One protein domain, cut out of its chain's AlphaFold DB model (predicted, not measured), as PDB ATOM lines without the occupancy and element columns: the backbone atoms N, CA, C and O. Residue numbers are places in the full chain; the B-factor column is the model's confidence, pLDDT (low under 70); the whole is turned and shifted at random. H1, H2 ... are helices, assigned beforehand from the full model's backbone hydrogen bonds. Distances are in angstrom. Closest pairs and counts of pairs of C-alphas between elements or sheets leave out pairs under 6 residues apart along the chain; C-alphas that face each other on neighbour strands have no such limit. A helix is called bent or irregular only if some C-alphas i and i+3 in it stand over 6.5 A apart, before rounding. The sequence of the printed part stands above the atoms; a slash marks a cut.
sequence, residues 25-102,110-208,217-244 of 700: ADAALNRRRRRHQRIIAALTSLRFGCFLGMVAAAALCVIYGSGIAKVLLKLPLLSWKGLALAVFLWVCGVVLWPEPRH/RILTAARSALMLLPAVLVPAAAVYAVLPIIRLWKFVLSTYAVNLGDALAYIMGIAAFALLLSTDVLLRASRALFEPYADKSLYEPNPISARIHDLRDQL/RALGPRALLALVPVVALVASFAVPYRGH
ATOM      1  N   ALA A  25      23.747  82.712  27.048       56.38
ATOM      2  CA  ALA A  25      25.183  82.976  27.105       56.38
ATOM      3  C   ALA A  25      25.686  83.100  28.555       56.38
ATOM      4  O   ALA A  25      26.676  82.456  28.916       56.38
ATOM      5  N   ASP A  26      24.965  83.814  29.421       62.03
ATOM      6  CA  ASP A  26      25.302  83.964  30.839       62.03
ATOM      7  C   ASP A  26      25.105  82.668  31.628       62.03
ATOM      8  O   ASP A  26      25.922  82.318  32.490       62.03
ATOM      9  N   ALA A  27      24.093  81.862  31.299       64.88
ATOM     10  CA  ALA A  27      23.955  80.512  31.830       64.88
ATOM     11  C   ALA A  27      25.136  79.616  31.409       64.88
ATOM     12  O   ALA A  27      25.636  78.832  32.227       64.88
ATOM     13  N   ALA A  28      25.623  79.737  30.168       65.19
ATOM     14  CA  ALA A  28      26.800  79.017  29.688       65.19
ATOM     15  C   ALA A  28      28.092  79.488  30.384       65.19
ATOM     16  O   ALA A  28      28.861  78.649  30.865       65.19
ATOM     17  N   LEU A  29      28.296  80.801  30.540       64.75
ATOM     18  CA  LEU A  29      29.412  81.390  31.289       64.75
ATOM     19  C   LEU A  29      29.395  80.955  32.759       64.75
ATOM     20  O   LEU A  29      30.408  80.477  33.267       64.75
ATOM     21  N   ASN A  30      28.239  80.980  33.427       67.56
ATOM     22  CA  ASN A  30      28.092  80.513  34.808       67.56
ATOM     23  C   ASN A  30      28.283  78.992  34.959       67.56
ATOM     24  O   ASN A  30      28.767  78.519  35.993       67.56
ATOM     25  N   ARG A  31      27.939  78.181  33.947       70.94
ATOM     26  CA  ARG A  31      28.316  76.753  33.902       70.94
ATOM     27  C   ARG A  31      29.835  76.592  33.739       70.94
ATOM     28  O   ARG A  31      30.424  75.762  34.432       70.94
ATOM     29  N   ARG A  32      30.481  77.401  32.889       67.94
ATOM     30  CA  ARG A  32      31.939  77.398  32.658       67.94
ATOM     31  C   ARG A  32      32.713  77.828  33.914       67.94
ATOM     32  O   ARG A  32      33.609  77.102  34.332       67.94
ATOM     33  N   ARG A  33      32.302  78.920  34.576       68.06
ATOM     34  CA  ARG A  33      32.841  79.429  35.855       68.06
ATOM     35  C   ARG A  33      32.761  78.374  36.961       68.06
ATOM     36  O   ARG A  33      33.777  78.058  37.571       68.06
ATOM     37  N   ARG A  34      31.597  77.735  37.153       71.50
ATOM     38  CA  ARG A  34      31.428  76.650  38.144       71.50
ATOM     39  C   ARG A  34      32.285  75.415  37.842       71.50
ATOM     40  O   ARG A  34      32.809  74.805  38.770       71.50
ATOM     41  N   ARG A  35      32.466  75.041  36.566       71.88
ATOM     42  CA  ARG A  35      33.416  73.979  36.177       71.88
ATOM     43  C   ARG A  35      34.860  74.382  36.492       71.88
ATOM     44  O   ARG A  35      35.595  73.579  37.054       71.88
ATOM     45  N   HIS A  36      35.244  75.622  36.202       70.81
ATOM     46  CA  HIS A  36      36.596  76.121  36.441       70.81
ATOM     47  C   HIS A  36      36.948  76.219  37.936       70.81
ATOM     48  O   HIS A  36      37.990  75.722  38.356       70.81
ATOM     49  N   GLN A  37      36.036  76.727  38.770       72.25
ATOM     50  CA  GLN A  37      36.187  76.730  40.234       72.25
ATOM     51  C   GLN A  37      36.368  75.312  40.804       72.25
ATOM     52  O   GLN A  37      37.172  75.112  41.714       72.25
ATOM     53  N   ARG A  38      35.672  74.303  40.251       77.06
ATOM     54  CA  ARG A  38      35.885  72.890  40.620       77.06
ATOM     55  C   ARG A  38      37.272  72.389  40.206       77.06
ATOM     56  O   ARG A  38      37.887  71.679  40.993       77.06
ATOM     57  N   ILE A  39      37.772  72.774  39.029       76.56
ATOM     58  CA  ILE A  39      39.118  72.410  38.549       76.56
ATOM     59  C   ILE A  39      40.202  73.023  39.445       76.56
ATOM     60  O   ILE A  39      41.060  72.287  39.925       76.56
ATOM     61  N   ILE A  40      40.130  74.325  39.757       75.38
ATOM     62  CA  ILE A  40      41.070  74.971  40.690       75.38
ATOM     63  C   ILE A  40      40.991  74.303  42.069       75.38
ATOM     64  O   ILE A  40      42.019  73.929  42.623       75.38
ATOM     65  N   ALA A  41      39.793  74.086  42.621       75.00
ATOM     66  CA  ALA A  41      39.647  73.430  43.922       75.00
ATOM     67  C   ALA A  41      40.206  71.993  43.927       75.00
ATOM     68  O   ALA A  41      40.811  71.578  44.919       75.00
ATOM     69  N   ALA A  42      40.044  71.242  42.835       77.00
ATOM     70  CA  ALA A  42      40.625  69.913  42.675       77.00
ATOM     71  C   ALA A  42      42.158  69.974  42.613       77.00
ATOM     72  O   ALA A  42      42.807  69.310  43.414       77.00
ATOM     73  N   LEU A  43      42.739  70.828  41.765       80.25
ATOM     74  CA  LEU A  43      44.193  71.012  41.649       80.25
ATOM     75  C   LEU A  43      44.832  71.491  42.962       80.25
ATOM     76  O   LEU A  43      45.869  70.972  43.370       80.25
ATOM     77  N   THR A  44      44.193  72.414  43.685       78.12
ATOM     78  CA  THR A  44      44.662  72.877  45.004       78.12
ATOM     79  C   THR A  44      44.529  71.783  46.073       78.12
ATOM     80  O   THR A  44      45.262  71.793  47.060       78.12
ATOM     81  N   SER A  45      43.617  70.817  45.914       81.38
ATOM     82  CA  SER A  45      43.552  69.611  46.764       81.38
ATOM     83  C   SER A  45      44.649  68.611  46.396       81.38
ATOM     84  O   SER A  45      45.337  68.113  47.282       81.38
ATOM     85  N   LEU A  46      44.876  68.406  45.098       83.31
ATOM     86  CA  LEU A  46      45.907  67.530  44.549       83.31
ATOM     87  C   LEU A  46      47.310  67.974  44.989       83.31
ATOM     88  O   LEU A  46      48.080  67.159  45.488       83.31
ATOM     89  N   ARG A  47      47.609  69.279  44.910       84.00
ATOM     90  CA  ARG A  47      48.866  69.884  45.387       84.00
ATOM     91  C   ARG A  47      49.107  69.643  46.881       84.00
ATOM     92  O   ARG A  47      50.226  69.329  47.276       84.00
ATOM     93  N   PHE A  48      48.064  69.769  47.706       81.12
ATOM     94  CA  PHE A  48      48.148  69.485  49.143       81.12
ATOM     95  C   PHE A  48      48.388  67.988  49.409       81.12
ATOM     96  O   PHE A  48      49.220  67.643  50.245       81.12
ATOM     97  N   GLY A  49      47.752  67.107  48.630       83.94
ATOM     98  CA  GLY A  49      48.044  65.672  48.626       83.94
ATOM     99  C   GLY A  49      49.490  65.348  48.234       83.94
ATOM    100  O   GLY A  49      50.130  64.530  48.882       83.94
ATOM    101  N   CYS A  50      50.053  66.030  47.232       86.94
ATOM    102  CA  CYS A  50      51.454  65.847  46.833       86.94
ATOM    103  C   CYS A  50      52.430  66.295  47.934       86.94
ATOM    104  O   CYS A  50      53.408  65.603  48.206       86.94
ATOM    105  N   PHE A  51      52.136  67.404  48.626       86.62
ATOM    106  CA  PHE A  51      52.909  67.841  49.793       86.62
ATOM    107  C   PHE A  51      52.871  66.804  50.927       86.62
ATOM    108  O   PHE A  51      53.919  66.422  51.445       86.62
ATOM    109  N   LEU A  52      51.686  66.283  51.263       86.50
ATOM    110  CA  LEU A  52      51.545  65.220  52.263       86.50
ATOM    111  C   LEU A  52      52.244  63.917  51.820       86.50
ATOM    112  O   LEU A  52      52.807  63.208  52.649       86.50
ATOM    113  N   GLY A  53      52.287  63.649  50.512       88.12
ATOM    114  CA  GLY A  53      53.073  62.573  49.905       88.12
ATOM    115  C   GLY A  53      54.582  62.716  50.127       88.12
ATOM    116  O   GLY A  53      55.229  61.724  50.447       88.12
ATOM    117  N   MET A  54      55.149  63.928  50.049       89.62
ATOM    118  CA  MET A  54      56.566  64.153  50.392       89.62
ATOM    119  C   MET A  54      56.847  63.911  51.881       89.62
ATOM    120  O   MET A  54      57.862  63.307  52.219       89.62
ATOM    121  N   VAL A  55      55.939  64.326  52.775       89.75
ATOM    122  CA  VAL A  55      56.061  64.051  54.220       89.75
ATOM    123  C   VAL A  55      56.001  62.543  54.495       89.75
ATOM    124  O   VAL A  55      56.811  62.023  55.261       89.75
ATOM    125  N   ALA A  56      55.094  61.824  53.827       90.38
ATOM    126  CA  ALA A  56      55.014  60.369  53.913       90.38
ATOM    127  C   ALA A  56      56.287  59.687  53.380       90.38
ATOM    128  O   ALA A  56      56.795  58.781  54.029       90.38
ATOM    129  N   ALA A  57      56.844  60.147  52.255       91.69
ATOM    130  CA  ALA A  57      58.103  59.635  51.711       91.69
ATOM    131  C   ALA A  57      59.280  59.817  52.690       91.69
ATOM    132  O   ALA A  57      60.041  58.879  52.916       91.69
ATOM    133  N   ALA A  58      59.392  60.984  53.336       89.44
ATOM    134  CA  ALA A  58      60.412  61.229  54.357       89.44
ATOM    135  C   ALA A  58      60.262  60.289  55.570       89.44
ATOM    136  O   ALA A  58      61.246  59.706  56.021       89.44
ATOM    137  N   ALA A  59      59.034  60.078  56.057       90.50
ATOM    138  CA  ALA A  59      58.767  59.136  57.145       90.50
ATOM    139  C   ALA A  59      59.068  57.676  56.750       90.50
ATOM    140  O   ALA A  59      59.661  56.937  57.533       90.50
ATOM    141  N   LEU A  60      58.709  57.262  55.529       89.62
ATOM    142  CA  LEU A  60      58.999  55.922  55.010       89.62
ATOM    143  C   LEU A  60      60.505  55.669  54.871       89.62
ATOM    144  O   LEU A  60      60.942  54.566  55.178       89.62
ATOM    145  N   CYS A  61      61.294  56.677  54.484       87.06
ATOM    146  CA  CYS A  61      62.755  56.569  54.426       87.06
ATOM    147  C   CYS A  61      63.368  56.280  55.808       87.06
ATOM    148  O   CYS A  61      64.297  55.491  55.908       87.06
ATOM    149  N   VAL A  62      62.831  56.873  56.881       85.31
ATOM    150  CA  VAL A  62      63.312  56.625  58.254       85.31
ATOM    151  C   VAL A  62      62.844  55.264  58.787       85.31
ATOM    152  O   VAL A  62      63.613  54.569  59.440       85.31
ATOM    153  N   ILE A  63      61.594  54.873  58.520       86.44
ATOM    154  CA  ILE A  63      60.991  53.644  59.073       86.44
ATOM    155  C   ILE A  63      61.468  52.381  58.340       86.44
ATOM    156  O   ILE A  63      61.666  51.345  58.968       86.44
ATOM    157  N   TYR A  64      61.625  52.459  57.019       84.31
ATOM    158  CA  TYR A  64      61.982  51.333  56.151       84.31
ATOM    159  C   TYR A  64      63.372  51.495  55.522       84.31
ATOM    160  O   TYR A  64      63.666  50.878  54.495       84.31
ATOM    161  N   GLY A  65      64.215  52.334  56.127       79.94
ATOM    162  CA  GLY A  65      65.602  52.500  55.723       79.94
ATOM    163  C   GLY A  65      66.364  51.176  55.783       79.94
ATOM    164  O   GLY A  65      66.135  50.332  56.647       79.94
ATOM    165  N   SER A  66      67.270  50.986  54.833       78.50
ATOM    166  CA  SER A  66      68.024  49.744  54.633       78.50
ATOM    167  C   SER A  66      69.131  49.514  55.665       78.50
ATOM    168  O   SER A  66      69.680  48.419  55.735       78.50
ATOM    169  N   GLY A  67      69.494  50.545  56.436       76.38
ATOM    170  CA  GLY A  67      70.633  50.531  57.359       76.38
ATOM    171  C   GLY A  67      72.004  50.629  56.678       76.38
ATOM    172  O   GLY A  67      73.003  50.824  57.366       76.38
ATOM    173  N   ILE A  68      72.067  50.553  55.344       82.00
ATOM    174  CA  ILE A  68      73.311  50.628  54.574       82.00
ATOM    175  C   ILE A  68      73.845  52.065  54.576       82.00
ATOM    176  O   ILE A  68      73.188  53.006  54.112       82.00
ATOM    177  N   ALA A  69      75.074  52.246  55.054       80.94
ATOM    178  CA  ALA A  69      75.713  53.552  55.086       80.94
ATOM    179  C   ALA A  69      75.943  54.123  53.672       80.94
ATOM    180  O   ALA A  69      76.075  53.409  52.677       80.94
ATOM    181  N   LYS A  70      76.016  55.457  53.590       83.69
ATOM    182  CA  LYS A  70      76.216  56.252  52.361       83.69
ATOM    183  C   LYS A  70      75.080  56.195  51.318       83.69
ATOM    184  O   LYS A  70      75.085  57.056  50.442       83.69
ATOM    185  N   VAL A  71      74.073  55.312  51.414       84.62
ATOM    186  CA  VAL A  71      72.926  55.270  50.466       84.62
ATOM    187  C   VAL A  71      72.255  56.636  50.334       84.62
ATOM    188  O   VAL A  71      72.220  57.202  49.241       84.62
ATOM    189  N   LEU A  72      71.808  57.223  51.448       83.50
ATOM    190  CA  LEU A  72      71.101  58.509  51.444       83.50
ATOM    191  C   LEU A  72      71.955  59.674  50.902       83.50
ATOM    192  O   LEU A  72      71.415  60.615  50.327       83.50
ATOM    193  N   LEU A  73      73.287  59.586  51.015       85.00
ATOM    194  CA  LEU A  73      74.231  60.561  50.455       85.00
ATOM    195  C   LEU A  73      74.390  60.417  48.927       85.00
ATOM    196  O   LEU A  73      74.626  61.405  48.232       85.00
ATOM    197  N   LYS A  74      74.250  59.199  48.384       84.69
ATOM    198  CA  LYS A  74      74.401  58.902  46.947       84.69
ATOM    199  C   LYS A  74      73.137  59.212  46.129       84.69
ATOM    200  O   LYS A  74      73.255  59.580  44.961       84.69
ATOM    201  N   LEU A  75      71.939  59.126  46.717       88.75
ATOM    202  CA  LEU A  75      70.665  59.368  46.012       88.75
ATOM    203  C   LEU A  75      70.544  60.790  45.391       88.75
ATOM    204  O   LEU A  75      70.127  60.889  44.230       88.75
ATOM    205  N   PRO A  76      70.969  61.888  46.058       86.81
ATOM    206  CA  PRO A  76      71.028  63.217  45.441       86.81
ATOM    207  C   PRO A  76      72.031  63.310  44.285       86.81
ATOM    208  O   PRO A  76      71.707  63.878  43.245       86.81
ATOM    209  N   LEU A  77      73.221  62.712  44.423       86.19
ATOM    210  CA  LEU A  77      74.270  62.726  43.390       86.19
ATOM    211  C   LEU A  77      73.793  62.086  42.077       86.19
ATOM    212  O   LEU A  77      74.050  62.624  40.999       86.19
ATOM    213  N   LEU A  78      73.054  60.974  42.169       87.12
ATOM    214  CA  LEU A  78      72.493  60.267  41.012       87.12
ATOM    215  C   LEU A  78      71.343  61.030  40.338       87.12
ATOM    216  O   LEU A  78      71.200  60.975  39.117       87.12
ATOM    217  N   SER A  79      70.521  61.743  41.113       90.75
ATOM    218  CA  SER A  79      69.302  62.399  40.613       90.75
ATOM    219  C   SER A  79      69.484  63.869  40.207       90.75
ATOM    220  O   SER A  79      68.624  64.411  39.505       90.75
ATOM    221  N   TRP A  80      70.592  64.518  40.597       89.00
ATOM    222  CA  TRP A  80      70.737  65.981  40.545       89.00
ATOM    223  C   TRP A  80      70.463  66.591  39.163       89.00
ATOM    224  O   TRP A  80      69.758  67.592  39.075       89.00
ATOM    225  N   LYS A  81      70.944  65.967  38.076       89.94
ATOM    226  CA  LYS A  81      70.755  66.467  36.700       89.94
ATOM    227  C   LYS A  81      69.275  66.533  36.311       89.94
ATOM    228  O   LYS A  81      68.833  67.519  35.727       89.94
ATOM    229  N   GLY A  82      68.505  65.496  36.646       87.56
ATOM    230  CA  GLY A  82      67.073  65.439  36.353       87.56
ATOM    231  C   GLY A  82      66.246  66.337  37.273       87.56
ATOM    232  O   GLY A  82      65.294  66.965  36.819       87.56
ATOM    233  N   LEU A  83      66.647  66.471  38.542       89.50
ATOM    234  CA  LEU A  83      65.989  67.373  39.489       89.50
ATOM    235  C   LEU A  83      66.242  68.849  39.134       89.50
ATOM    236  O   LEU A  83      65.302  69.640  39.119       89.50
ATOM    237  N   ALA A  84      67.469  69.207  38.744       89.69
ATOM    238  CA  ALA A  84      67.803  70.529  38.216       89.69
ATOM    239  C   ALA A  84      67.023  70.844  36.927       89.69
ATOM    240  O   ALA A  84      66.476  71.938  36.798       89.69
ATOM    241  N   LEU A  85      66.891  69.874  36.011       90.12
ATOM    242  CA  LEU A  85      66.061  70.011  34.812       90.12
ATOM    243  C   LEU A  85      64.575  70.219  35.160       90.12
ATOM    244  O   LEU A  85      63.935  71.095  34.583       90.12
ATOM    245  N   ALA A  86      64.027  69.471  36.122       88.69
ATOM    246  CA  ALA A  86      62.644  69.638  36.572       88.69
ATOM    247  C   ALA A  86      62.400  71.023  37.201       88.69
ATOM    248  O   ALA A  86      61.391  71.665  36.902       88.69
ATOM    249  N   VAL A  87      63.336  71.524  38.015       89.19
ATOM    250  CA  VAL A  87      63.271  72.883  38.582       89.19
ATOM    251  C   VAL A  87      63.385  73.945  37.485       89.19
ATOM    252  O   VAL A  87      62.581  74.872  37.467       89.19
ATOM    253  N   PHE A  88      64.313  73.797  36.533       89.94
ATOM    254  CA  PHE A  88      64.458  74.711  35.394       89.94
ATOM    255  C   PHE A  88      63.172  74.788  34.556       89.94
ATOM    256  O   PHE A  88      62.662  75.876  34.297       89.94
ATOM    257  N   LEU A  89      62.588  73.638  34.208       87.81
ATOM    258  CA  LEU A  89      61.321  73.559  33.479       87.81
ATOM    259  C   LEU A  89      60.158  74.181  34.263       87.81
ATOM    260  O   LEU A  89      59.323  74.867  33.671       87.81
ATOM    261  N   TRP A  90      60.108  73.994  35.585       89.50
ATOM    262  CA  TRP A  90      59.129  74.671  36.435       89.50
ATOM    263  C   TRP A  90      59.326  76.194  36.429       89.50
ATOM    264  O   TRP A  90      58.348  76.908  36.219       89.50
ATOM    265  N   VAL A  91      60.560  76.701  36.551       86.38
ATOM    266  CA  VAL A  91      60.860  78.142  36.434       86.38
ATOM    267  C   VAL A  91      60.410  78.684  35.075       86.38
ATOM    268  O   VAL A  91      59.727  79.706  35.032       86.38
ATOM    269  N   CYS A  92      60.685  77.979  33.971       83.62
ATOM    270  CA  CYS A  92      60.148  78.340  32.657       83.62
ATOM    271  C   CYS A  92      58.610  78.389  32.661       83.62
ATOM    272  O   CYS A  92      58.031  79.340  32.145       83.62
ATOM    273  N   GLY A  93      57.938  77.415  33.282       79.50
ATOM    274  CA  GLY A  93      56.480  77.400  33.441       79.50
ATOM    275  C   GLY A  93      55.928  78.579  34.254       79.50
ATOM    276  O   GLY A  93      54.893  79.133  33.889       79.50
ATOM    277  N   VAL A  94      56.626  79.003  35.313       79.31
ATOM    278  CA  VAL A  94      56.272  80.183  36.123       79.31
ATOM    279  C   VAL A  94      56.474  81.481  35.335       79.31
ATOM    280  O   VAL A  94      55.610  82.351  35.371       79.31
ATOM    281  N   VAL A  95      57.570  81.606  34.581       78.88
ATOM    282  CA  VAL A  95      57.860  82.784  33.738       78.88
ATOM    283  C   VAL A  95      56.907  82.882  32.538       78.88
ATOM    284  O   VAL A  95      56.557  83.983  32.122       78.88
ATOM    285  N   LEU A  96      56.444  81.749  31.999       72.62
ATOM    286  CA  LEU A  96      55.431  81.702  30.937       72.62
ATOM    287  C   LEU A  96      54.015  82.048  31.437       72.62
ATOM    288  O   LEU A  96      53.204  82.531  30.646       72.62
ATOM    289  N   TRP A  97      53.733  81.839  32.728       67.31
ATOM    290  CA  TRP A  97      52.454  82.147  33.382       67.31
ATOM    291  C   TRP A  97      52.640  83.004  34.651       67.31
ATOM    292  O   TRP A  97      52.385  82.524  35.765       67.31
ATOM    293  N   PRO A  98      53.060  84.279  34.512       59.50
ATOM    294  CA  PRO A  98      53.061  85.215  35.628       59.50
ATOM    295  C   PRO A  98      51.628  85.441  36.130       59.50
ATOM    296  O   PRO A  98      50.659  85.302  35.379       59.50
ATOM    297  N   GLU A  99      51.482  85.791  37.408       55.28
ATOM    298  CA  GLU A  99      50.162  86.079  37.979       55.28
ATOM    299  C   GLU A  99      49.509  87.278  37.265       55.28
ATOM    300  O   GLU A  99      50.209  88.244  36.936       55.28
ATOM    301  N   PRO A 100      48.191  87.225  36.987       46.97
ATOM    302  CA  PRO A 100      47.523  88.209  36.145       46.97
ATOM    303  C   PRO A 100      47.530  89.597  36.795       46.97
ATOM    304  O   PRO A 100      46.733  89.907  37.682       46.97
ATOM    305  N   ARG A 101      48.419  90.467  36.308       43.78
ATOM    306  CA  ARG A 101      48.311  91.910  36.532       43.78
ATOM    307  C   ARG A 101      47.168  92.438  35.674       43.78
ATOM    308  O   ARG A 101      47.050  92.074  34.506       43.78
ATOM    309  N   HIS A 102      46.326  93.270  36.274       43.66
ATOM    310  CA  HIS A 102      45.173  93.860  35.610       43.66
ATOM    311  C   HIS A 102      45.636  94.982  34.675       43.66
ATOM    312  O   HIS A 102      45.622  96.134  35.081       43.66
ATOM    313  N   ARG A 110      42.845  83.317  16.819       52.06
ATOM    314  CA  ARG A 110      42.572  82.040  17.522       52.06
ATOM    315  C   ARG A 110      43.657  80.975  17.330       52.06
ATOM    316  O   ARG A 110      43.927  80.211  18.247       52.06
ATOM    317  N   ILE A 111      44.293  80.928  16.158       52.44
ATOM    318  CA  ILE A 111      45.330  79.928  15.853       52.44
ATOM    319  C   ILE A 111      46.613  80.228  16.644       52.44
ATOM    320  O   ILE A 111      47.190  79.330  17.252       52.44
ATOM    321  N   LEU A 112      47.013  81.503  16.724       53.19
ATOM    322  CA  LEU A 112      48.204  81.917  17.470       53.19
ATOM    323  C   LEU A 112      48.027  81.721  18.988       53.19
ATOM    324  O   LEU A 112      48.976  81.368  19.682       53.19
ATOM    325  N   THR A 113      46.809  81.912  19.504       55.25
ATOM    326  CA  THR A 113      46.464  81.648  20.914       55.25
ATOM    327  C   THR A 113      46.361  80.152  21.228       55.25
ATOM    328  O   THR A 113      46.785  79.741  22.308       55.25
ATOM    329  N   ALA A 114      45.906  79.315  20.291       54.28
ATOM    330  CA  ALA A 114      45.932  77.858  20.438       54.28
ATOM    331  C   ALA A 114      47.373  77.308  20.452       54.28
ATOM    332  O   ALA A 114      47.751  76.603  21.385       54.28
ATOM    333  N   ALA A 115      48.214  77.705  19.491       56.44
ATOM    334  CA  ALA A 115      49.622  77.298  19.451       56.44
ATOM    335  C   ALA A 115      50.402  77.773  20.692       56.44
ATOM    336  O   ALA A 115      51.152  77.007  21.296       56.44
ATOM    337  N   ARG A 116      50.169  79.020  21.129       62.44
ATOM    338  CA  ARG A 116      50.776  79.582  22.342       62.44
ATOM    339  C   ARG A 116      50.325  78.855  23.611       62.44
ATOM    340  O   ARG A 116      51.170  78.538  24.434       62.44
ATOM    341  N   SER A 117      49.036  78.544  23.763       60.41
ATOM    342  CA  SER A 117      48.546  77.812  24.945       60.41
ATOM    343  C   SER A 117      49.018  76.351  24.986       60.41
ATOM    344  O   SER A 117      49.343  75.866  26.067       60.41
ATOM    345  N   ALA A 118      49.168  75.680  23.837       62.66
ATOM    346  CA  ALA A 118      49.800  74.361  23.759       62.66
ATOM    347  C   ALA A 118      51.282  74.401  24.188       62.66
ATOM    348  O   ALA A 118      51.692  73.646  25.072       62.66
ATOM    349  N   LEU A 119      52.066  75.339  23.641       62.62
ATOM    350  CA  LEU A 119      53.472  75.549  24.017       62.62
ATOM    351  C   LEU A 119      53.634  75.927  25.504       62.62
ATOM    352  O   LEU A 119      54.622  75.572  26.136       62.62
ATOM    353  N   MET A 120      52.648  76.613  26.083       64.56
ATOM    354  CA  MET A 120      52.646  77.034  27.486       64.56
ATOM    355  C   MET A 120      52.193  75.952  28.486       64.56
ATOM    356  O   MET A 120      52.404  76.121  29.688       64.56
ATOM    357  N   LEU A 121      51.594  74.844  28.036       71.69
ATOM    358  CA  LEU A 121      51.300  73.673  28.884       71.69
ATOM    359  C   LEU A 121      52.424  72.624  28.860       71.69
ATOM    360  O   LEU A 121      52.501  71.775  29.747       71.69
ATOM    361  N   LEU A 122      53.329  72.720  27.885       78.88
ATOM    362  CA  LEU A 122      54.475  71.832  27.693       78.88
ATOM    363  C   LEU A 122      55.371  71.674  28.948       78.88
ATOM    364  O   LEU A 122      55.720  70.531  29.256       78.88
ATOM    365  N   PRO A 123      55.671  72.717  29.759       79.81
ATOM    366  CA  PRO A 123      56.431  72.547  31.003       79.81
ATOM    367  C   PRO A 123      55.776  71.591  32.007       79.81
ATOM    368  O   PRO A 123      56.470  70.820  32.664       79.81
ATOM    369  N   ALA A 124      54.443  71.572  32.097       78.62
ATOM    370  CA  ALA A 124      53.736  70.708  33.041       78.62
ATOM    371  C   ALA A 124      53.802  69.213  32.679       78.62
ATOM    372  O   ALA A 124      53.607  68.372  33.558       78.62
ATOM    373  N   VAL A 125      54.091  68.900  31.409       82.56
ATOM    374  CA  VAL A 125      54.306  67.541  30.883       82.56
ATOM    375  C   VAL A 125      55.794  67.172  30.879       82.56
ATOM    376  O   VAL A 125      56.139  66.017  31.130       82.56
ATOM    377  N   LEU A 126      56.694  68.141  30.666       86.50
ATOM    378  CA  LEU A 126      58.138  67.899  30.743       86.50
ATOM    379  C   LEU A 126      58.663  67.747  32.177       86.50
ATOM    380  O   LEU A 126      59.603  66.986  32.380       86.50
ATOM    381  N   VAL A 127      58.075  68.410  33.180       87.75
ATOM    382  CA  VAL A 127      58.493  68.257  34.591       87.75
ATOM    383  C   VAL A 127      58.395  66.792  35.075       87.75
ATOM    384  O   VAL A 127      59.385  66.291  35.611       87.75
ATOM    385  N   PRO A 128      57.298  66.044  34.829       86.81
ATOM    386  CA  PRO A 128      57.229  64.611  35.118       86.81
ATOM    387  C   PRO A 128      58.221  63.777  34.297       86.81
ATOM    388  O   PRO A 128      58.788  62.827  34.825       86.81
ATOM    389  N   ALA A 129      58.491  64.137  33.037       88.50
ATOM    390  CA  ALA A 129      59.492  63.444  32.221       88.50
ATOM    391  C   ALA A 129      60.924  63.631  32.769       88.50
ATOM    392  O   ALA A 129      61.692  62.672  32.850       88.50
ATOM    393  N   ALA A 130      61.265  64.840  33.228       88.25
ATOM    394  CA  ALA A 130      62.525  65.127  33.914       88.25
ATOM    395  C   ALA A 130      62.633  64.390  35.263       88.25
ATOM    396  O   ALA A 130      63.710  63.920  35.628       88.25
ATOM    397  N   ALA A 131      61.514  64.214  35.969       89.38
ATOM    398  CA  ALA A 131      61.447  63.415  37.189       89.38
ATOM    399  C   ALA A 131      61.648  61.913  36.929       89.38
ATOM    400  O   ALA A 131      62.390  61.267  37.665       89.38
ATOM    401  N   VAL A 132      61.077  61.363  35.849       91.00
ATOM    402  CA  VAL A 132      61.379  59.993  35.392       91.00
ATOM    403  C   VAL A 132      62.873  59.856  35.092       91.00
ATOM    404  O   VAL A 132      63.505  58.921  35.579       91.00
ATOM    405  N   TYR A 133      63.472  60.815  34.378       90.50
ATOM    406  CA  TYR A 133      64.915  60.829  34.117       90.50
ATOM    407  C   TYR A 133      65.761  60.879  35.406       90.50
ATOM    408  O   TYR A 133      66.751  60.157  35.506       90.50
ATOM    409  N   ALA A 134      65.346  61.650  36.419       91.06
ATOM    410  CA  ALA A 134      65.994  61.699  37.736       91.06
ATOM    411  C   ALA A 134      65.898  60.371  38.520       91.06
ATOM    412  O   ALA A 134      66.789  60.043  39.303       91.06
ATOM    413  N   VAL A 135      64.816  59.616  38.313       92.81
ATOM    414  CA  VAL A 135      64.496  58.359  39.008       92.81
ATOM    415  C   VAL A 135      65.157  57.134  38.360       92.81
ATOM    416  O   VAL A 135      65.541  56.205  39.071       92.81
ATOM    417  N   LEU A 136      65.346  57.122  37.036       91.25
ATOM    418  CA  LEU A 136      65.966  56.010  36.297       91.25
ATOM    419  C   LEU A 136      67.294  55.479  36.886       91.25
ATOM    420  O   LEU A 136      67.398  54.258  37.031       91.25
ATOM    421  N   PRO A 137      68.307  56.303  37.238       89.12
ATOM    422  CA  PRO A 137      69.545  55.786  37.830       89.12
ATOM    423  C   PRO A 137      69.319  55.156  39.212       89.12
ATOM    424  O   PRO A 137      69.986  54.185  39.558       89.12
ATOM    425  N   ILE A 138      68.334  55.640  39.974       90.88
ATOM    426  CA  ILE A 138      67.999  55.113  41.301       90.88
ATOM    427  C   ILE A 138      67.257  53.775  41.189       90.88
ATOM    428  O   ILE A 138      67.550  52.854  41.945       90.88
ATOM    429  N   ILE A 139      66.366  53.618  40.203       90.88
ATOM    430  CA  ILE A 139      65.746  52.318  39.893       90.88
ATOM    431  C   ILE A 139      66.809  51.298  39.470       90.88
ATOM    432  O   ILE A 139      66.727  50.142  39.876       90.88
ATOM    433  N   ARG A 140      67.814  51.706  38.680       90.62
ATOM    434  CA  ARG A 140      68.933  50.823  38.302       90.62
ATOM    435  C   ARG A 140      69.731  50.375  39.525       90.62
ATOM    436  O   ARG A 140      69.938  49.177  39.669       90.62
ATOM    437  N   LEU A 141      70.096  51.305  40.413       89.44
ATOM    438  CA  LEU A 141      70.778  51.009  41.678       89.44
ATOM    439  C   LEU A 141      69.964  50.044  42.554       89.44
ATOM    440  O   LEU A 141      70.475  49.003  42.953       89.44
ATOM    441  N   TRP A 142      68.690  50.359  42.817       91.06
ATOM    442  CA  TRP A 142      67.799  49.510  43.617       91.06
ATOM    443  C   TRP A 142      67.660  48.111  43.011       91.06
ATOM    444  O   TRP A 142      67.804  47.122  43.724       91.06
ATOM    445  N   LYS A 143      67.439  48.018  41.692       89.44
ATOM    446  CA  LYS A 143      67.301  46.731  41.001       89.44
ATOM    447  C   LYS A 143      68.593  45.919  41.064       89.44
ATOM    448  O   LYS A 143      68.502  44.730  41.332       89.44
ATOM    449  N   PHE A 144      69.751  46.542  40.828       89.31
ATOM    450  CA  PHE A 144      71.054  45.877  40.897       89.31
ATOM    451  C   PHE A 144      71.323  45.339  42.303       89.31
ATOM    452  O   PHE A 144      71.566  44.149  42.463       89.31
ATOM    453  N   VAL A 145      71.192  46.180  43.333       86.75
ATOM    454  CA  VAL A 145      71.432  45.772  44.725       86.75
ATOM    455  C   VAL A 145      70.483  44.652  45.154       86.75
ATOM    456  O   VAL A 145      70.913  43.675  45.767       86.75
ATOM    457  N   LEU A 146      69.211  44.737  44.761       85.81
ATOM    458  CA  LEU A 146      68.233  43.697  45.049       85.81
ATOM    459  C   LEU A 146      68.515  42.391  44.288       85.81
ATOM    460  O   LEU A 146      68.364  41.322  44.869       85.81
ATOM    461  N   SER A 147      68.934  42.447  43.018       84.31
ATOM    462  CA  SER A 147      69.235  41.240  42.233       84.31
ATOM    463  C   SER A 147      70.549  40.569  42.619       84.31
ATOM    464  O   SER A 147      70.647  39.351  42.529       84.31
ATOM    465  N   THR A 148      71.552  41.353  43.018       83.06
ATOM    466  CA  THR A 148      72.910  40.870  43.302       83.06
ATOM    467  C   THR A 148      73.061  40.427  44.757       83.06
ATOM    468  O   THR A 148      73.731  39.435  45.022       83.06
ATOM    469  N   TYR A 149      72.415  41.123  45.701       80.75
ATOM    470  CA  TYR A 149      72.625  40.922  47.141       80.75
ATOM    471  C   TYR A 149      71.356  40.541  47.924       80.75
ATOM    472  O   TYR A 149      71.428  40.357  49.136       80.75
ATOM    473  N   ALA A 150      70.184  40.460  47.275       80.75
ATOM    474  CA  ALA A 150      68.873  40.280  47.924       80.75
ATOM    475  C   ALA A 150      68.527  41.347  48.994       80.75
ATOM    476  O   ALA A 150      67.642  41.150  49.834       80.75
ATOM    477  N   VAL A 151      69.195  42.508  48.946       82.81
ATOM    478  CA  VAL A 151      68.972  43.650  49.845       82.81
ATOM    479  C   VAL A 151      67.974  44.620  49.218       82.81
ATOM    480  O   VAL A 151      68.205  45.149  48.133       82.81
ATOM    481  N   ASN A 152      66.876  44.919  49.913       86.12
ATOM    482  CA  ASN A 152      65.942  45.953  49.477       86.12
ATOM    483  C   ASN A 152      66.348  47.327  50.030       86.12
ATOM    484  O   ASN A 152      66.253  47.590  51.232       86.12
ATOM    485  N   LEU A 153      66.762  48.233  49.139       87.06
ATOM    486  CA  LEU A 153      67.024  49.632  49.479       87.06
ATOM    487  C   LEU A 153      65.711  50.416  49.630       87.06
ATOM    488  O   LEU A 153      65.306  51.159  48.731       87.06
ATOM    489  N   GLY A 154      65.055  50.279  50.785       86.88
ATOM    490  CA  GLY A 154      63.841  51.035  51.113       86.88
ATOM    491  C   GLY A 154      64.040  52.555  51.051       86.88
ATOM    492  O   GLY A 154      63.157  53.260  50.564       86.88
ATOM    493  N   ASP A 155      65.231  53.058  51.398       89.50
ATOM    494  CA  ASP A 155      65.610  54.471  51.222       89.50
ATOM    495  C   ASP A 155      65.473  54.931  49.765       89.50
ATOM    496  O   ASP A 155      64.948  56.009  49.484       89.50
ATOM    497  N   ALA A 156      65.910  54.096  48.815       91.00
ATOM    498  CA  ALA A 156      65.862  54.406  47.392       91.00
ATOM    499  C   ALA A 156      64.412  54.453  46.884       91.00
ATOM    500  O   ALA A 156      64.044  55.388  46.173       91.00
ATOM    501  N   LEU A 157      63.566  53.502  47.298       91.75
ATOM    502  CA  LEU A 157      62.136  53.498  46.965       91.75
ATOM    503  C   LEU A 157      61.404  54.712  47.564       91.75
ATOM    504  O   LEU A 157      60.610  55.358  46.876       91.75
ATOM    505  N   ALA A 158      61.690  55.059  48.821       92.19
ATOM    506  CA  ALA A 158      61.119  56.230  49.482       92.19
ATOM    507  C   ALA A 158      61.568  57.540  48.806       92.19
ATOM    508  O   ALA A 158      60.762  58.445  48.588       92.19
ATOM    509  N   TYR A 159      62.830  57.630  48.383       92.81
ATOM    510  CA  TYR A 159      63.356  58.784  47.656       92.81
ATOM    511  C   TYR A 159      62.755  58.926  46.245       92.81
ATOM    512  O   TYR A 159      62.415  60.036  45.833       92.81
ATOM    513  N   ILE A 160      62.529  57.817  45.528       92.62
ATOM    514  CA  ILE A 160      61.796  57.805  44.248       92.62
ATOM    515  C   ILE A 160      60.367  58.334  44.433       92.62
ATOM    516  O   ILE A 160      59.925  59.199  43.672       92.62
ATOM    517  N   MET A 161      59.660  57.869  45.471       93.44
ATOM    518  CA  MET A 161      58.336  58.380  45.846       93.44
ATOM    519  C   MET A 161      58.383  59.891  46.146       93.44
ATOM    520  O   MET A 161      57.498  60.630  45.712       93.44
ATOM    521  N   GLY A 162      59.436  60.364  46.821       92.50
ATOM    522  CA  GLY A 162      59.695  61.784  47.073       92.50
ATOM    523  C   GLY A 162      59.867  62.611  45.792       92.50
ATOM    524  O   GLY A 162      59.203  63.637  45.643       92.50
ATOM    525  N   ILE A 163      60.681  62.149  44.833       92.56
ATOM    526  CA  ILE A 163      60.852  62.815  43.526       92.56
ATOM    527  C   ILE A 163      59.523  62.871  42.762       92.56
ATOM    528  O   ILE A 163      59.169  63.921  42.223       92.56
ATOM    529  N   ALA A 164      58.761  61.774  42.733       92.62
ATOM    530  CA  ALA A 164      57.460  61.734  42.068       92.62
ATOM    531  C   ALA A 164      56.461  62.721  42.704       92.62
ATOM    532  O   ALA A 164      55.792  63.476  41.995       92.62
ATOM    533  N   ALA A 165      56.404  62.774  44.037       91.62
ATOM    534  CA  ALA A 165      55.577  63.721  44.780       91.62
ATOM    535  C   ALA A 165      55.980  65.186  44.518       91.62
ATOM    536  O   ALA A 165      55.112  66.036  44.301       91.62
ATOM    537  N   PHE A 166      57.284  65.475  44.476       91.56
ATOM    538  CA  PHE A 166      57.820  66.800  44.159       91.56
ATOM    539  C   PHE A 166      57.474  67.228  42.725       91.56
ATOM    540  O   PHE A 166      56.959  68.325  42.512       91.56
ATOM    541  N   ALA A 167      57.659  66.346  41.742       90.62
ATOM    542  CA  ALA A 167      57.327  66.617  40.346       90.62
ATOM    543  C   ALA A 167      55.828  66.881  40.136       90.62
ATOM    544  O   ALA A 167      55.458  67.830  39.445       90.62
ATOM    545  N   LEU A 168      54.956  66.102  40.787       90.25
ATOM    546  CA  LEU A 168      53.512  66.350  40.782       90.25
ATOM    547  C   LEU A 168      53.155  67.686  41.454       90.25
ATOM    548  O   LEU A 168      52.266  68.393  40.977       90.25
ATOM    549  N   LEU A 169      53.858  68.083  42.519       89.81
ATOM    550  CA  LEU A 169      53.681  69.388  43.165       89.81
ATOM    551  C   LEU A 169      54.084  70.549  42.234       89.81
ATOM    552  O   LEU A 169      53.346  71.530  42.137       89.81
ATOM    553  N   LEU A 170      55.196  70.424  41.503       88.12
ATOM    554  CA  LEU A 170      55.628  71.410  40.506       88.12
ATOM    555  C   LEU A 170      54.659  71.483  39.310       88.12
ATOM    556  O   LEU A 170      54.217  72.574  38.946       88.12
ATOM    557  N   SER A 171      54.253  70.346  38.735       86.81
ATOM    558  CA  SER A 171      53.270  70.315  37.640       86.81
ATOM    559  C   SER A 171      51.907  70.860  38.060       86.81
ATOM    560  O   SER A 171      51.274  71.571  37.282       86.81
ATOM    561  N   THR A 172      51.445  70.578  39.283       85.81
ATOM    562  CA  THR A 172      50.179  71.138  39.785       85.81
ATOM    563  C   THR A 172      50.266  72.636  40.070       85.81
ATOM    564  O   THR A 172      49.270  73.323  39.857       85.81
ATOM    565  N   ASP A 173      51.424  73.179  40.464       84.75
ATOM    566  CA  ASP A 173      51.641  74.633  40.537       84.75
ATOM    567  C   ASP A 173      51.559  75.287  39.145       84.75
ATOM    568  O   ASP A 173      50.816  76.257  38.979       84.75
ATOM    569  N   VAL A 174      52.208  74.714  38.119       83.38
ATOM    570  CA  VAL A 174      52.110  75.211  36.729       83.38
ATOM    571  C   VAL A 174      50.677  75.106  36.198       83.38
ATOM    572  O   VAL A 174      50.175  76.072  35.627       83.38
ATOM    573  N   LEU A 175      49.972  73.990  36.431       83.38
ATOM    574  CA  LEU A 175      48.557  73.848  36.055       83.38
ATOM    575  C   LEU A 175      47.662  74.859  36.780       83.38
ATOM    576  O   LEU A 175      46.742  75.395  36.166       83.38
ATOM    577  N   LEU A 176      47.917  75.148  38.060       79.75
ATOM    578  CA  LEU A 176      47.177  76.168  38.805       79.75
ATOM    579  C   LEU A 176      47.400  77.561  38.204       79.75
ATOM    580  O   LEU A 176      46.415  78.256  37.946       79.75
ATOM    581  N   ARG A 177      48.650  77.944  37.911       77.19
ATOM    582  CA  ARG A 177      48.988  79.223  37.259       77.19
ATOM    583  C   ARG A 177      48.354  79.343  35.875       77.19
ATOM    584  O   ARG A 177      47.641  80.312  35.624       77.19
ATOM    585  N   ALA A 178      48.518  78.323  35.032       74.69
ATOM    586  CA  ALA A 178      47.908  78.262  33.707       74.69
ATOM    587  C   ALA A 178      46.374  78.328  33.780       74.69
ATOM    588  O   ALA A 178      45.752  79.056  33.010       74.69
ATOM    589  N   SER A 179      45.747  77.619  34.729       74.00
ATOM    590  CA  SER A 179      44.289  77.633  34.888       74.00
ATOM    591  C   SER A 179      43.765  79.028  35.242       74.00
ATOM    592  O   SER A 179      42.855  79.499  34.565       74.00
ATOM    593  N   ARG A 180      44.392  79.720  36.206       71.31
ATOM    594  CA  ARG A 180      44.059  81.107  36.570       71.31
ATOM    595  C   ARG A 180      44.237  82.042  35.371       71.31
ATOM    596  O   ARG A 180      43.280  82.673  34.935       71.31
ATOM    597  N   ALA A 181      45.423  82.058  34.763       66.69
ATOM    598  CA  ALA A 181      45.746  82.964  33.660       66.69
ATOM    599  C   ALA A 181      44.884  82.758  32.393       66.69
ATOM    600  O   ALA A 181      44.622  83.715  31.668       66.69
ATOM    601  N   LEU A 182      44.396  81.538  32.134       66.44
ATOM    602  CA  LEU A 182      43.470  81.246  31.029       66.44
ATOM    603  C   LEU A 182      42.020  81.709  31.277       66.44
ATOM    604  O   LEU A 182      41.208  81.640  30.350       66.44
ATOM    605  N   PHE A 183      41.664  82.123  32.499       60.41
ATOM    606  CA  PHE A 183      40.268  82.348  32.898       60.41
ATOM    607  C   PHE A 183      40.004  83.696  33.590       60.41
ATOM    608  O   PHE A 183      38.916  84.245  33.412       60.41
ATOM    609  N   GLU A 184      40.985  84.264  34.301       55.53
ATOM    610  CA  GLU A 184      40.910  85.609  34.897       55.53
ATOM    611  C   GLU A 184      40.543  86.729  33.891       55.53
ATOM    612  O   GLU A 184      39.752  87.592  34.264       55.53
ATOM    613  N   PRO A 185      40.980  86.713  32.605       53.31
ATOM    614  CA  PRO A 185      40.607  87.742  31.618       53.31
ATOM    615  C   PRO A 185      39.104  87.862  31.293       53.31
ATOM    616  O   PRO A 185      38.728  88.688  30.462       53.31
ATOM    617  N   TYR A 186      38.255  87.018  31.890       47.53
ATOM    618  CA  TYR A 186      36.807  86.949  31.675       47.53
ATOM    619  C   TYR A 186      35.995  87.083  32.985       47.53
ATOM    620  O   TYR A 186      34.870  86.579  33.065       47.53
ATOM    621  N   ALA A 187      36.549  87.697  34.039       45.47
ATOM    622  CA  ALA A 187      35.861  87.863  35.323       45.47
ATOM    623  C   ALA A 187      36.037  89.267  35.936       45.47
ATOM    624  O   ALA A 187      37.128  89.629  36.358       45.47
ATOM    625  N   ASP A 188      34.934  90.008  36.101       41.59
ATOM    626  CA  ASP A 188      34.931  91.375  36.671       41.59
ATOM    627  C   ASP A 188      35.212  91.448  38.187       41.59
ATOM    628  O   ASP A 188      35.234  92.524  38.782       41.59
ATOM    629  N   LYS A 189      35.387  90.297  38.845       46.78
ATOM    630  CA  LYS A 189      35.827  90.172  40.240       46.78
ATOM    631  C   LYS A 189      36.754  88.970  40.341       46.78
ATOM    632  O   LYS A 189      36.411  87.915  39.799       46.78
ATOM    633  N   SER A 190      37.855  89.115  41.089       46.97
ATOM    634  CA  SER A 190      38.726  87.992  41.468       46.97
ATOM    635  C   SER A 190      37.869  86.830  41.961       46.97
ATOM    636  O   SER A 190      37.087  86.971  42.903       46.97
ATOM    637  N   LEU A 191      38.012  85.670  41.322       46.88
ATOM    638  CA  LEU A 191      37.264  84.465  41.691       46.88
ATOM    639  C   LEU A 191      37.902  83.714  42.871       46.88
ATOM    640  O   LEU A 191      37.509  82.577  43.153       46.88
ATOM    641  N   TYR A 192      38.899  84.318  43.522       53.16
ATOM    642  CA  TYR A 192      39.776  83.658  44.476       53.16
ATOM    643  C   TYR A 192      40.079  84.530  45.700       53.16
ATOM    644  O   TYR A 192      40.684  85.597  45.596       53.16
ATOM    645  N   GLU A 193      39.729  84.003  46.870       50.94
ATOM    646  CA  GLU A 193      40.141  84.503  48.179       50.94
ATOM    647  C   GLU A 193      41.143  83.490  48.781       50.94
ATOM    648  O   GLU A 193      40.850  82.285  48.794       50.94
ATOM    649  N   PRO A 194      42.361  83.896  49.201       43.91
ATOM    650  CA  PRO A 194      43.380  82.942  49.636       43.91
ATOM    651  C   PRO A 194      43.094  82.366  51.031       43.91
ATOM    652  O   PRO A 194      43.450  82.962  52.045       43.91
ATOM    653  N   ASN A 195      42.544  81.151  51.103       52.97
ATOM    654  CA  ASN A 195      42.486  80.427  52.379       52.97
ATOM    655  C   ASN A 195      43.896  79.968  52.813       52.97
ATOM    656  O   ASN A 195      44.562  79.261  52.046       52.97
ATOM    657  N   PRO A 196      44.353  80.306  54.036       56.12
ATOM    658  CA  PRO A 196      45.678  79.928  54.516       56.12
ATOM    659  C   PRO A 196      45.785  78.418  54.771       56.12
ATOM    660  O   PRO A 196      44.824  77.747  55.154       56.12
ATOM    661  N   ILE A 197      46.998  77.880  54.601       52.31
ATOM    662  CA  ILE A 197      47.295  76.441  54.741       52.31
ATOM    663  C   ILE A 197      46.923  75.923  56.144       52.31
ATOM    664  O   ILE A 197      46.422  74.807  56.279       52.31
ATOM    665  N   SER A 198      47.091  76.756  57.176       50.12
ATOM    666  CA  SER A 198      46.742  76.457  58.571       50.12
ATOM    667  C   SER A 198      45.263  76.106  58.763       50.12
ATOM    668  O   SER A 198      44.966  75.091  59.393       50.12
ATOM    669  N   ALA A 199      44.339  76.878  58.184       57.72
ATOM    670  CA  ALA A 199      42.897  76.622  58.283       57.72
ATOM    671  C   ALA A 199      42.511  75.272  57.655       57.72
ATOM    672  O   ALA A 199      41.634  74.567  58.147       57.72
ATOM    673  N   ARG A 200      43.221  74.869  56.596       58.69
ATOM    674  CA  ARG A 200      42.966  73.615  55.883       58.69
ATOM    675  C   ARG A 200      43.502  72.378  56.602       58.69
ATOM    676  O   ARG A 200      42.911  71.309  56.493       58.69
ATOM    677  N   ILE A 201      44.599  72.524  57.346       58.03
ATOM    678  CA  ILE A 201      45.099  71.481  58.252       58.03
ATOM    679  C   ILE A 201      44.096  71.244  59.389       58.03
ATOM    680  O   ILE A 201      43.872  70.094  59.756       58.03
ATOM    681  N   HIS A 202      43.454  72.302  59.900       59.22
ATOM    682  CA  HIS A 202      42.401  72.182  60.915       59.22
ATOM    683  C   HIS A 202      41.141  71.503  60.355       59.22
ATOM    684  O   HIS A 202      40.742  70.481  60.897       59.22
ATOM    685  N   ASP A 203      40.615  71.946  59.206       58.00
ATOM    686  CA  ASP A 203      39.468  71.305  58.530       58.00
ATOM    687  C   ASP A 203      39.694  69.796  58.276       58.00
ATOM    688  O   ASP A 203      38.830  68.965  58.559       58.00
ATOM    689  N   LEU A 204      40.896  69.406  57.828       54.19
ATOM    690  CA  LEU A 204      41.247  67.992  57.659       54.19
ATOM    691  C   LEU A 204      41.310  67.242  59.005       54.19
ATOM    692  O   LEU A 204      40.875  66.096  59.093       54.19
ATOM    693  N   ARG A 205      41.850  67.873  60.055       57.81
ATOM    694  CA  ARG A 205      41.986  67.296  61.404       57.81
ATOM    695  C   ARG A 205      40.633  67.087  62.080       57.81
ATOM    696  O   ARG A 205      40.449  66.068  62.743       57.81
ATOM    697  N   ASP A 206      39.704  68.015  61.888       55.94
ATOM    698  CA  ASP A 206      38.356  67.944  62.445       55.94
ATOM    699  C   ASP A 206      37.512  66.896  61.702       55.94
ATOM    700  O   ASP A 206      36.847  66.083  62.344       55.94
ATOM    701  N   GLN A 207      37.641  66.792  60.372       54.62
ATOM    702  CA  GLN A 207      37.038  65.697  59.594       54.62
ATOM    703  C   GLN A 207      37.602  64.311  59.973       54.62
ATOM    704  O   GLN A 207      36.864  63.327  59.977       54.62
ATOM    705  N   LEU A 208      38.888  64.219  60.333       49.28
ATOM    706  CA  LEU A 208      39.539  62.970  60.760       49.28
ATOM    707  C   LEU A 208      39.241  62.564  62.219       49.28
ATOM    708  O   LEU A 208      39.593  61.452  62.610       49.28
ATOM    709  N   ARG A 217      31.850  57.884  52.899       43.56
ATOM    710  CA  ARG A 217      30.749  58.644  52.296       43.56
ATOM    711  C   ARG A 217      30.573  60.063  52.878       43.56
ATOM    712  O   ARG A 217      29.768  60.809  52.333       43.56
ATOM    713  N   ALA A 218      31.282  60.427  53.957       44.91
ATOM    714  CA  ALA A 218      31.200  61.740  54.619       44.91
ATOM    715  C   ALA A 218      32.479  62.578  54.481       44.91
ATOM    716  O   ALA A 218      32.439  63.780  54.741       44.91
ATOM    717  N   LEU A 219      33.590  61.994  54.014       51.62
ATOM    718  CA  LEU A 219      34.693  62.801  53.503       51.62
ATOM    719  C   LEU A 219      34.170  63.616  52.317       51.62
ATOM    720  O   LEU A 219      33.780  63.060  51.288       51.62
ATOM    721  N   GLY A 220      34.187  64.943  52.447       59.38
ATOM    722  CA  GLY A 220      33.842  65.822  51.338       59.38
ATOM    723  C   GLY A 220      34.738  65.525  50.126       59.38
ATOM    724  O   GLY A 220      35.908  65.170  50.299       59.38
ATOM    725  N   PRO A 221      34.263  65.714  48.878       62.25
ATOM    726  CA  PRO A 221      35.010  65.322  47.676       62.25
ATOM    727  C   PRO A 221      36.410  65.957  47.572       62.25
ATOM    728  O   PRO A 221      37.292  65.411  46.916       62.25
ATOM    729  N   ARG A 222      36.645  67.084  48.262       59.66
ATOM    730  CA  ARG A 222      37.957  67.741  48.395       59.66
ATOM    731  C   ARG A 222      38.962  66.939  49.235       59.66
ATOM    732  O   ARG A 222      40.140  66.930  48.890       59.66
ATOM    733  N   ALA A 223      38.520  66.279  50.307       61.62
ATOM    734  CA  ALA A 223      39.374  65.454  51.163       61.62
ATOM    735  C   ALA A 223      39.773  64.155  50.443       61.62
ATOM    736  O   ALA A 223      40.952  63.808  50.413       61.62
ATOM    737  N   LEU A 224      38.825  63.514  49.746       70.69
ATOM    738  CA  LEU A 224      39.105  62.366  48.873       70.69
ATOM    739  C   LEU A 224      40.129  62.721  47.775       70.69
ATOM    740  O   LEU A 224      41.110  62.004  47.598       70.69
ATOM    741  N   LEU A 225      39.966  63.866  47.098       72.50
ATOM    742  CA  LEU A 225      40.915  64.351  46.081       72.50
ATOM    743  C   LEU A 225      42.323  64.655  46.622       72.50
ATOM    744  O   LEU A 225      43.289  64.552  45.869       72.50
ATOM    745  N   ALA A 226      42.458  65.022  47.899       73.75
ATOM    746  CA  ALA A 226      43.762  65.191  48.545       73.75
ATOM    747  C   ALA A 226      44.392  63.850  48.969       73.75
ATOM    748  O   ALA A 226      45.614  63.736  48.999       73.75
ATOM    749  N   LEU A 227      43.578  62.829  49.263       77.06
ATOM    750  CA  LEU A 227      44.052  61.505  49.673       77.06
ATOM    751  C   LEU A 227      44.563  60.662  48.490       77.06
ATOM    752  O   LEU A 227      45.517  59.907  48.649       77.06
ATOM    753  N   VAL A 228      43.958  60.798  47.301       82.19
ATOM    754  CA  VAL A 228      44.285  59.984  46.111       82.19
ATOM    755  C   VAL A 228      45.785  59.988  45.751       82.19
ATOM    756  O   VAL A 228      46.332  58.893  45.607       82.19
ATOM    757  N   PRO A 229      46.496  61.136  45.661       79.88
ATOM    758  CA  PRO A 229      47.939  61.137  45.404       79.88
ATOM    759  C   PRO A 229      48.737  60.422  46.491       79.88
ATOM    760  O   PRO A 229      49.662  59.683  46.177       79.88
ATOM    761  N   VAL A 230      48.367  60.613  47.761       83.69
ATOM    762  CA  VAL A 230      49.067  60.016  48.907       83.69
ATOM    763  C   VAL A 230      48.949  58.497  48.863       83.69
ATOM    764  O   VAL A 230      49.956  57.807  48.971       83.69
ATOM    765  N   VAL A 231      47.741  57.972  48.633       84.19
ATOM    766  CA  VAL A 231      47.503  56.525  48.514       84.19
ATOM    767  C   VAL A 231      48.243  55.943  47.309       84.19
ATOM    768  O   VAL A 231      48.883  54.906  47.448       84.19
ATOM    769  N   ALA A 232      48.218  56.613  46.152       86.25
ATOM    770  CA  ALA A 232      48.936  56.157  44.962       86.25
ATOM    771  C   ALA A 232      50.465  56.126  45.169       86.25
ATOM    772  O   ALA A 232      51.117  55.143  44.824       86.25
ATOM    773  N   LEU A 233      51.031  57.169  45.785       88.31
ATOM    774  CA  LEU A 233      52.459  57.263  46.097       88.31
ATOM    775  C   LEU A 233      52.882  56.210  47.136       88.31
ATOM    776  O   LEU A 233      53.850  55.486  46.908       88.31
ATOM    777  N   VAL A 234      52.125  56.043  48.225       87.19
ATOM    778  CA  VAL A 234      52.399  55.011  49.242       87.19
ATOM    779  C   VAL A 234      52.254  53.603  48.655       87.19
ATOM    780  O   VAL A 234      53.067  52.738  48.965       87.19
ATOM    781  N   ALA A 235      51.289  53.361  47.762       86.94
ATOM    782  CA  ALA A 235      51.179  52.089  47.046       86.94
ATOM    783  C   ALA A 235      52.390  51.835  46.128       86.94
ATOM    784  O   ALA A 235      52.902  50.717  46.102       86.94
ATOM    785  N   SER A 236      52.893  52.868  45.438       83.50
ATOM    786  CA  SER A 236      54.085  52.753  44.582       83.50
ATOM    787  C   SER A 236      55.368  52.408  45.352       83.50
ATOM    788  O   SER A 236      56.266  51.800  44.781       83.50
ATOM    789  N   PHE A 237      55.424  52.719  46.653       89.12
ATOM    790  CA  PHE A 237      56.457  52.235  47.572       89.12
ATOM    791  C   PHE A 237      56.146  50.822  48.101       89.12
ATOM    792  O   PHE A 237      56.982  49.922  48.047       89.12
ATOM    793  N   ALA A 238      54.933  50.613  48.620       85.31
ATOM    794  CA  ALA A 238      54.593  49.422  49.394       85.31
ATOM    795  C   ALA A 238      54.552  48.134  48.559       85.31
ATOM    796  O   ALA A 238      54.871  47.069  49.089       85.31
ATOM    797  N   VAL A 239      54.180  48.216  47.277       86.81
ATOM    798  CA  VAL A 239      54.158  47.061  46.361       86.81
ATOM    799  C   VAL A 239      55.570  46.496  46.124       86.81
ATOM    800  O   VAL A 239      55.778  45.334  46.476       86.81
ATOM    801  N   PRO A 240      56.565  47.257  45.612       81.56
ATOM    802  CA  PRO A 240      57.923  46.735  45.437       81.56
ATOM    803  C   PRO A 240      58.627  46.427  46.766       81.56
ATOM    804  O   PRO A 240      59.425  45.494  46.815       81.56
ATOM    805  N   TYR A 241      58.320  47.148  47.853       82.75
ATOM    806  CA  TYR A 241      58.913  46.854  49.162       82.75
ATOM    807  C   TYR A 241      58.436  45.507  49.735       82.75
ATOM    808  O   TYR A 241      59.249  44.701  50.178       82.75
ATOM    809  N   ARG A 242      57.125  45.215  49.683       81.75
ATOM    810  CA  ARG A 242      56.568  43.938  50.177       81.75
ATOM    811  C   ARG A 242      56.717  42.767  49.211       81.75
ATOM    812  O   ARG A 242      56.718  41.633  49.671       81.75
ATOM    813  N   GLY A 243      56.814  43.019  47.906       76.06
ATOM    814  CA  GLY A 243      57.087  41.970  46.919       76.06
ATOM    815  C   GLY A 243      58.503  41.398  47.037       76.06
ATOM    816  O   GLY A 243      58.737  40.261  46.635       76.06
ATOM    817  N   HIS A 244      59.431  42.171  47.607       73.50
ATOM    818  CA  HIS A 244      60.846  41.825  47.712       73.50
ATOM    819  C   HIS A 244      61.408  42.184  49.101       73.50
ATOM    820  O   HIS A 244      62.244  43.083  49.207       73.50
TER     821      HIS A 244
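This is residues 25 to 102, 110 to 208 and 217 to 244 of the 700 residues of an uncharacterized protein of Actinomyces sp. HMSC08A09 (UniProt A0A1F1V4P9). Helices H1, H2b, H3a, H4 and H6 form an up-and-down bundle, each running against the one before, with H4 in the middle and H5 off its side. The printed part has 205 residues with six named helices: all helix. It is only just compact, close to loose: radius of gyration of the C-alphas 19.8 A, spans 66 by 44 by 25 A.

H3, residues 110 to 149, and H2, residues 71 to 96, each assigned as one helix by hydrogen bonds, are bent: C-alphas 134 and 137 are 6.9 A apart, 78 and 81 7.7 A. Arm H3a ends at 134; arm H2b begins at 81. H1, 25 to 63, runs 56.3 A from C-alpha (25.183, 82.976, 27.105); H4 is 154 to 181, H5 197 to 207, H6 221 to 243, ending at (57.087, 41.970, 46.919).

The hub, H4, touches H3a, closest C-alphas Ser 171 and Ala 124, 4.6 A. In H2b, H4 and H5 every O i to N i+4 pair is within hydrogen-bond range.

Cuts at 103 to 109 and 209 to 216 leave gaps of 21.8 A and 12.9 A.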